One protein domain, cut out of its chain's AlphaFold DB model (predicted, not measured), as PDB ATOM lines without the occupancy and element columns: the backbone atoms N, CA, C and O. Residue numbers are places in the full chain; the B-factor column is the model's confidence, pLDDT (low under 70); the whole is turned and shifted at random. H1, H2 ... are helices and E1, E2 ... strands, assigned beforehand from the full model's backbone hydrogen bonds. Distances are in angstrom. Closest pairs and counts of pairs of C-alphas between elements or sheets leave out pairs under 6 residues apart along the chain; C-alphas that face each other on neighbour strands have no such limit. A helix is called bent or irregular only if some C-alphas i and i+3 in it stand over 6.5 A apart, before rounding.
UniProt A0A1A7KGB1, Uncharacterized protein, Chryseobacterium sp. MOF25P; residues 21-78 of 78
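What this domain is: This is residues 21 to 78 of the 78 residues of an uncharacterized protein of Chryseobacterium sp. MOF25P (UniProt A0A1A7KGB1). A long, bent two-stranded hairpin, E1 and E2, makes one part of this model, and a single helix, H1, starts beside it near Thr 48 and runs off as an arm. Between them, residues 51 to 61 make a loop that bulges out to one side near the open end of the hairpin and folds back to the start of H1 at Phe 62; residues 67 to 78, of which 67 to 77 belong to H1, stick out. The printed part has 58 residues with two named strands and one named helix, in the order E1, E2, H1; the sheet has the order E1 - E2 and is antiparallel, and the class is mixed, helices and strands. It is only just loose, close to extended, with a radius of gyration of the C-alphas of 15.3 A, and the C-alphas span 51 by 27 by 15 A, an outline that is only just flat.

How they stand to each other: E1, residues 22 to 32, and E2, residues 40 to 50, are antiparallel neighbours and form a hairpin, with 158 degrees between their N-to-C directions. C-alphas that face each other run from 22 and 50, 5.2 A apart, to 32 and 40, 5.1 A apart. N 22 and O 50 are 2.8 A apart and N 40 and O 32 are 2.9 A apart, both within hydrogen-bond range. E1 bends by 55 degrees at residue 25, and E2 bends by 62 degrees at residue 45. H1, residues 62 to 77, has its closest C-alphas to E2 at Thr 48 and Phe 62, 4.7 A apart, with 4 pairs of C-alphas within 8 A. With E1 it has 1 such pair, the C-alphas of Ile 23 and Phe 62, 7.6 A apart. In H1 every O i to N i+4 pair is within hydrogen-bond range.

Where its parts are: E1 begins with C-alpha 22 at (405.169, 418.918, 266.200) and is 29.4 A long from first to last C-alpha. E2 begins with C-alpha 40 at (389.638, 422.000, 292.999) and is 28.3 A long. H1 is 23.1 A long and ends with C-alpha 77 at (411.589, 393.389, 267.032).

The domain as a whole: The two C-alphas farthest apart are those of Asn 37 and Ile 77, 50.9 A. Residues 67 to 78 stand free; the body without them has 46 residues and spans 42 by 15 by 15 A. The link from E1 to E2, 7 residues, is short, and the link from E2 to H1, 11 residues, is long. The printed part has no cut and ends at residue 78, the chain's last residue. The mean pLDDT of the printed part is 89.8, and residues 37 and 78 are under 70.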
ATOM      1  N   TYR A  21     406.327 414.506 264.461       97.62
ATOM      2  CA  TYR A  21     405.482 415.199 265.432       97.62
ATOM      3  C   TYR A  21     405.940 416.645 265.633       97.62
ATOM      4  O   TYR A  21     407.131 416.942 265.730       97.62
ATOM      5  N   GLU A  22     404.974 417.542 265.772       97.06
ATOM      6  CA  GLU A  22     405.169 418.918 266.200       97.06
ATOM      7  C   GLU A  22     405.010 418.998 267.724       97.06
ATOM      8  O   GLU A  22     403.986 418.583 268.275       97.06
ATOM      9  N   ILE A  23     406.026 419.527 268.410       97.19
ATOM     10  CA  ILE A  23     406.002 419.704 269.866       97.19
ATOM     11  C   ILE A  23     405.428 421.077 270.200       97.19
ATOM     12  O   ILE A  23     405.952 422.094 269.748       97.19
ATOM     13  N   LYS A  24     404.372 421.110 271.013       96.12
ATOM     14  CA  LYS A  24     403.673 422.339 271.413       96.12
ATOM     15  C   LYS A  24     403.549 422.404 272.926       96.12
ATOM     16  O   LYS A  24     403.230 421.400 273.557       96.12
ATOM     17  N   SER A  25     403.783 423.575 273.513       95.12
ATOM     18  CA  SER A  25     403.448 423.820 274.919       95.12
ATOM     19  C   SER A  25     401.936 423.769 275.102       95.12
ATOM     20  O   SER A  25     401.197 424.288 274.265       95.12
ATOM     21  N   TRP A  26     401.475 423.173 276.191       95.38
ATOM     22  CA  TRP A  26     400.060 423.046 276.509       95.38
ATOM     23  C   TRP A  26     399.835 423.347 277.988       95.38
ATOM     24  O   TRP A  26     400.546 422.810 278.839       95.38
ATOM     25  N   LEU A  27     398.860 424.206 278.281       92.88
ATOM     26  CA  LEU A  27     398.343 424.365 279.634       92.88
ATOM     27  C   LEU A  27     397.293 423.276 279.834       92.88
ATOM     28  O   LEU A  27     396.225 423.320 279.226       92.88
ATOM     29  N   TRP A  28     397.647 422.256 280.609       88.12
ATOM     30  CA  TRP A  28     396.707 421.211 280.971       88.12
ATOM     31  C   TRP A  28     395.929 421.654 282.203       88.12
ATOM     32  O   TRP A  28     396.522 421.895 283.256       88.12
ATOM     33  N   GLU A  29     394.616 421.758 282.048       88.19
ATOM     34  CA  GLU A  29     393.690 422.136 283.106       88.19
ATOM     35  C   GLU A  29     392.809 420.933 283.425       88.19
ATOM     36  O   GLU A  29     392.217 420.335 282.521       88.19
ATOM     37  N   PHE A  30     392.729 420.561 284.699       83.75
ATOM     38  CA  PHE A  30     391.812 419.520 285.142       83.75
ATOM     39  C   PHE A  30     391.157 419.891 286.463       83.75
ATOM     40  O   PHE A  30     391.720 420.590 287.308       83.75
ATOM     41  N   THR A  31     389.949 419.376 286.628       83.81
ATOM     42  CA  THR A  31     389.117 419.624 287.792       83.81
ATOM     43  C   THR A  31     389.054 418.359 288.634       83.81
ATOM     44  O   THR A  31     388.686 417.298 288.131       83.81
ATOM     45  N   ASP A  32     389.403 418.470 289.911       79.50
ATOM     46  CA  ASP A  32     389.275 417.397 290.887       79.50
ATOM     47  C   ASP A  32     388.067 417.659 291.798       79.50
ATOM     48  O   ASP A  32     388.057 418.581 292.617       79.50
ATOM     49  N   GLU A  33     387.028 416.838 291.637       79.62
ATOM     50  CA  GLU A  33     385.810 416.872 292.458       79.62
ATOM     51  C   GLU A  33     385.905 415.978 293.708       79.62
ATOM     52  O   GLU A  33     384.976 415.930 294.515       79.62
ATOM     53  N   THR A  34     387.010 415.247 293.888       79.56
ATOM     54  CA  THR A  34     387.209 414.355 295.042       79.56
ATOM     55  C   THR A  34     387.737 415.085 296.277       79.56
ATOM     56  O   THR A  34     387.839 414.496 297.358       79.56
ATOM     57  N   PHE A  35     388.035 416.379 296.142       74.31
ATOM     58  CA  PHE A  35     388.548 417.205 297.222       74.31
ATOM     59  C   PHE A  35     387.495 417.375 298.333       74.31
ATOM     60  O   PHE A  35     386.358 417.775 298.059       74.31
ATOM     61  N   PRO A  36     387.832 417.114 299.612       73.88
ATOM     62  CA  PRO A  36     386.883 417.301 300.701       73.88
ATOM     63  C   PRO A  36     386.399 418.758 300.740       73.88
ATOM     64  O   PRO A  36     387.194 419.669 300.963       73.88
ATOM     65  N   ASN A  37     385.089 418.959 300.559       69.25
ATOM     66  CA  ASN A  37     384.369 420.243 300.571       69.25
ATOM     67  C   ASN A  37     384.433 421.122 299.304       69.25
ATOM     68  O   ASN A  37     384.096 422.305 299.400       69.25
ATOM     69  N   GLY A  38     384.772 420.603 298.119       76.88
ATOM     70  CA  GLY A  38     384.570 421.399 296.903       76.88
ATOM     71  C   GLY A  38     385.202 420.862 295.628       76.88
ATOM     72  O   GLY A  38     385.654 419.728 295.556       76.88
ATOM     73  N   ILE A  39     385.211 421.735 294.624       79.00
ATOM     74  CA  ILE A  39     385.837 421.522 293.323       79.00
ATOM     75  C   ILE A  39     387.208 422.207 293.349       79.00
ATOM     76  O   ILE A  39     387.276 423.422 293.557       79.00
ATOM     77  N   ALA A  40     388.290 421.454 293.149       81.56
ATOM     78  CA  ALA A  40     389.638 422.000 292.999       81.56
ATOM     79  C   ALA A  40     390.004 422.095 291.510       81.56
ATOM     80  O   ALA A  40     389.861 421.124 290.771       81.56
ATOM     81  N   SER A  41     390.473 423.265 291.069       83.94
ATOM     82  CA  SER A  41     391.023 423.446 289.721       83.94
ATOM     83  C   SER A  41     392.540 423.338 289.774       83.94
ATOM     84  O   SER A  41     393.179 423.970 290.621       83.94
ATOM     85  N   HIS A  42     393.109 422.550 288.872       84.75
ATOM     86  CA  HIS A  42     394.542 422.360 288.737       84.75
ATOM     87  C   HIS A  42     394.991 422.754 287.341       84.75
ATOM     88  O   HIS A  42     394.389 422.368 286.344       84.75
ATOM     89  N   GLU A  43     396.102 423.479 287.287       89.62
ATOM     90  CA  GLU A  43     396.743 423.888 286.048       89.62
ATOM     91  C   GLU A  43     398.189 423.399 286.064       89.62
ATOM     92  O   GLU A  43     398.919 423.585 287.043       89.62
ATOM     93  N   SER A  44     398.620 422.765 284.979       88.19
ATOM     94  CA  SER A  44     399.999 422.321 284.813       88.19
ATOM     95  C   SER A  44     400.470 422.569 283.391       88.19
ATOM     96  O   SER A  44     399.889 422.078 282.424       88.19
ATOM     97  N   TRP A  45     401.593 423.268 283.257       92.31
ATOM     98  CA  TRP A  45     402.274 423.383 281.973       92.31
ATOM     99  C   TRP A  45     402.913 422.053 281.587       92.31
ATOM    100  O   TRP A  45     403.612 421.419 282.377       92.31
ATOM    101  N   THR A  46     402.675 421.634 280.352       93.75
ATOM    102  CA  THR A  46     403.249 420.426 279.764       93.75
ATOM    103  C   THR A  46     403.499 420.633 278.272       93.75
ATOM    104  O   THR A  46     403.335 421.733 277.739       93.75
ATOM    105  N   PHE A  47     403.920 419.574 277.587       96.75
ATOM    106  CA  PHE A  47     404.089 419.557 276.142       96.75
ATOM    107  C   PHE A  47     403.262 418.442 275.513       96.75
ATOM    108  O   PHE A  47     403.112 417.348 276.062       96.75
ATOM    109  N   THR A  48     402.763 418.705 274.318       97.44
ATOM    110  CA  THR A  48     402.072 417.730 273.480       97.44
ATOM    111  C   THR A  48     402.874 417.472 272.215       97.44
ATOM    112  O   THR A  48     403.575 418.360 271.732       97.44
ATOM    113  N   ALA A  49     402.753 416.268 271.669       97.94
ATOM    114  CA  ALA A  49     403.329 415.868 270.394       97.94
ATOM    115  C   ALA A  49     402.193 415.556 269.414       97.94
ATOM    116  O   ALA A  49     401.536 414.522 269.523       97.94
ATOM    117  N   CYS A  50     401.949 416.464 268.472       96.94
ATOM    118  CA  CYS A  50     400.808 416.414 267.556       96.94
ATOM    119  C   CYS A  50     401.292 416.226 266.117       96.94
ATOM    120  O   CYS A  50     402.293 416.820 265.718       96.94
ATOM    121  N   LYS A  51     400.581 415.445 265.305       94.50
ATOM    122  CA  LYS A  51     400.772 415.475 263.849       94.50
ATOM    123  C   LYS A  51     400.113 416.716 263.251       94.50
ATOM    124  O   LYS A  51     399.285 417.373 263.884       94.50
ATOM    125  N   THR A  52     400.470 417.039 262.011       92.00
ATOM    126  CA  THR A  52     399.896 418.178 261.286       92.00
ATOM    127  C   THR A  52     398.367 418.108 261.275       92.00
ATOM    128  O   THR A  52     397.792 417.148 260.767       92.00
ATOM    129  N   GLY A  53     397.719 419.140 261.818       90.38
ATOM    130  CA  GLY A  53     396.258 419.238 261.901       90.38
ATOM    131  C   GLY A  53     395.620 418.577 263.129       90.38
ATOM    132  O   GLY A  53     394.412 418.707 263.305       90.38
ATOM    133  N   GLU A  54     396.389 417.907 263.994       93.62
ATOM    134  CA  GLU A  54     395.877 417.396 265.270       93.62
ATOM    135  C   GLU A  54     395.799 418.508 266.329       93.62
ATOM    136  O   GLU A  54     396.700 419.343 266.459       93.62
ATOM    137  N   ASN A  55     394.727 418.487 267.124       94.50
ATOM    138  CA  ASN A  55     394.537 419.386 268.263       94.50
ATOM    139  C   ASN A  55     395.271 418.866 269.506       94.50
ATOM    140  O   ASN A  55     395.382 417.656 269.697       94.50
ATOM    141  N   GLN A  56     395.724 419.762 270.384       95.12
ATOM    142  CA  GLN A  56     396.326 419.396 271.674       95.12
ATOM    143  C   GLN A  56     395.284 418.753 272.601       95.12
ATOM    144  O   GLN A  56     394.142 419.205 272.660       95.12
ATOM    145  N   SER A  57     395.661 417.675 273.290       94.06
ATOM    146  CA  SER A  57     394.796 416.940 274.219       94.06
ATOM    147  C   SER A  57     395.610 416.066 275.178       94.06
ATOM    148  O   SER A  57     396.796 415.808 274.978       94.06
ATOM    149  N   GLU A  58     394.960 415.509 276.196       92.19
ATOM    150  CA  GLU A  58     395.626 414.600 277.135       92.19
ATOM    151  C   GLU A  58     396.197 413.336 276.487       92.19
ATOM    152  O   GLU A  58     397.142 412.742 277.012       92.19
ATOM    153  N   GLU A  59     395.629 412.903 275.362       93.25
ATOM    154  CA  GLU A  59     396.065 411.708 274.639       93.25
ATOM    155  C   GLU A  59     397.380 411.902 273.891       93.25
ATOM    156  O   GLU A  59     398.061 410.918 273.576       93.25
ATOM    157  N   ASN A  60     397.741 413.162 273.632       96.00
ATOM    158  CA  ASN A  60     398.950 413.528 272.916       96.00
ATOM    159  C   ASN A  60     399.987 414.257 273.775       96.00
ATOM    160  O   ASN A  60     400.942 414.807 273.230       96.00
ATOM    161  N   ILE A  61     399.878 414.185 275.107       96.19
ATOM    162  CA  ILE A  61     400.985 414.530 276.011       96.19
ATOM    163  C   ILE A  61     402.245 413.774 275.567       96.19
ATOM    164  O   ILE A  61     402.212 412.555 275.375       96.19
ATOM    165  N   PHE A  62     403.362 414.491 275.418       96.12
ATOM    166  CA  PHE A  62     404.555 413.990 274.726       96.12
ATOM    167  C   PHE A  62     405.085 412.662 275.294       96.12
ATOM    168  O   PHE A  62     405.484 411.788 274.530       96.12
ATOM    169  N   ILE A  63     405.023 412.472 276.620       94.69
ATOM    170  CA  ILE A  63     405.453 411.233 277.292       94.69
ATOM    171  C   ILE A  63     404.573 410.048 276.879       94.69
ATOM    172  O   ILE A  63     405.094 408.972 276.597       94.69
ATOM    173  N   LYS A  64     403.249 410.238 276.793       95.44
ATOM    174  CA  LYS A  64     402.319 409.178 276.370       95.44
ATOM    175  C   LYS A  64     402.547 408.797 274.907       95.44
ATOM    176  O   LYS A  64     402.508 407.617 274.569       95.44
ATOM    177  N   VAL A  65     402.787 409.782 274.041       96.88
ATOM    178  CA  VAL A  65     403.098 409.539 272.622       96.88
ATOM    179  C   VAL A  65     404.426 408.798 272.485       96.88
ATOM    180  O   VAL A  65     404.501 407.811 271.757       96.88
ATOM    181  N   PHE A  66     405.450 409.224 273.226       96.25
ATOM    182  CA  PHE A  66     406.751 408.565 273.244       96.25
ATOM    183  C   PHE A  66     406.654 407.101 273.685       96.25
ATOM    184  O   PHE A  66     407.160 406.229 272.981       96.25
ATOM    185  N   ASP A  67     405.954 406.809 274.785       94.56
ATOM    186  CA  ASP A  67     405.758 405.428 275.239       94.56
ATOM    187  C   ASP A  67     405.030 404.590 274.174       94.56
ATOM    188  O   ASP A  67     405.511 403.521 273.796       94.56
ATOM    189  N   LYS A  68     403.942 405.110 273.582       95.06
ATOM    190  CA  LYS A  68     403.226 404.442 272.476       95.06
ATOM    191  C   LYS A  68     404.169 404.098 271.305       95.06
ATOM    192  O   LYS A  68     404.121 402.971 270.810       95.06
ATOM    193  N   GLU A  69     405.040 405.018 270.887       95.25
ATOM    194  CA  GLU A  69     406.016 404.803 269.804       95.25
ATOM    195  C   GLU A  69     407.084 403.755 270.163       95.25
ATOM    196  O   GLU A  69     407.372 402.861 269.363       95.25
ATOM    197  N   ILE A  70     407.648 403.813 271.374       92.75
ATOM    198  CA  ILE A  70     408.647 402.837 271.834       92.75
ATOM    199  C   ILE A  70     408.036 401.436 271.921       92.75
ATOM    200  O   ILE A  70     408.628 400.477 271.422       92.75
ATOM    201  N   GLN A  71     406.828 401.302 272.476       92.06
ATOM    202  CA  GLN A  71     406.131 400.014 272.538       92.06
ATOM    203  C   GLN A  71     405.865 399.435 271.141       92.06
ATOM    204  O   GLN A  71     405.952 398.220 270.954       92.06
ATOM    205  N   GLN A  72     405.558 400.272 270.144       93.69
ATOM    206  CA  GLN A  72     405.400 399.814 268.760       93.69
ATOM    207  C   GLN A  72     406.718 399.305 268.165       93.69
ATOM    208  O   GLN A  72     406.721 398.233 267.562       93.69
ATOM    209  N   ILE A  73     407.831 400.013 268.379       91.62
ATOM    210  CA  ILE A  73     409.162 399.574 267.925       91.62
ATOM    211  C   ILE A  73     409.532 398.234 268.571       91.62
ATOM    212  O   ILE A  73     409.923 397.298 267.878       91.62
ATOM    213  N   LEU A  74     409.346 398.099 269.887       89.06
ATOM    214  CA  LEU A  74     409.654 396.862 270.611       89.06
ATOM    215  C   LEU A  74     408.811 395.669 270.139       89.06
ATOM    216  O   LEU A  74     409.301 394.541 270.137       89.06
ATOM    217  N   LYS A  75     407.560 395.901 269.722       92.94
ATOM    218  CA  LYS A  75     406.702 394.860 269.135       92.94
ATOM    219  C   LYS A  75     407.170 394.404 267.755       92.94
ATOM    220  O   LYS A  75     406.930 393.255 267.428       92.94
ATOM    221  N   GLN A  76     407.813 395.266 266.966       90.06
ATOM    222  CA  GLN A  76     408.329 394.909 265.635       90.06
ATOM    223  C   GLN A  76     409.623 394.085 265.689       90.06
ATOM    224  O   GLN A  76     409.984 393.448 264.707       90.06
ATOM    225  N   ILE A  77     410.334 394.125 266.818       84.25
ATOM    226  CA  ILE A  77     411.589 393.389 267.032       84.25
ATOM    227  C   ILE A  77     411.325 391.966 267.568       84.25
ATOM    228  O   ILE A  77     412.220 391.122 267.528       84.25
ATOM    229  N   LYS A  78     410.115 391.695 268.073       54.38
ATOM    230  CA  LYS A  78     409.666 390.360 268.500       54.38
ATOM    231  C   LYS A  78     409.075 389.572 267.341       54.38
ATOM    232  O   LYS A  78     409.300 388.343 267.346       54.38
TER     233      LYS A  78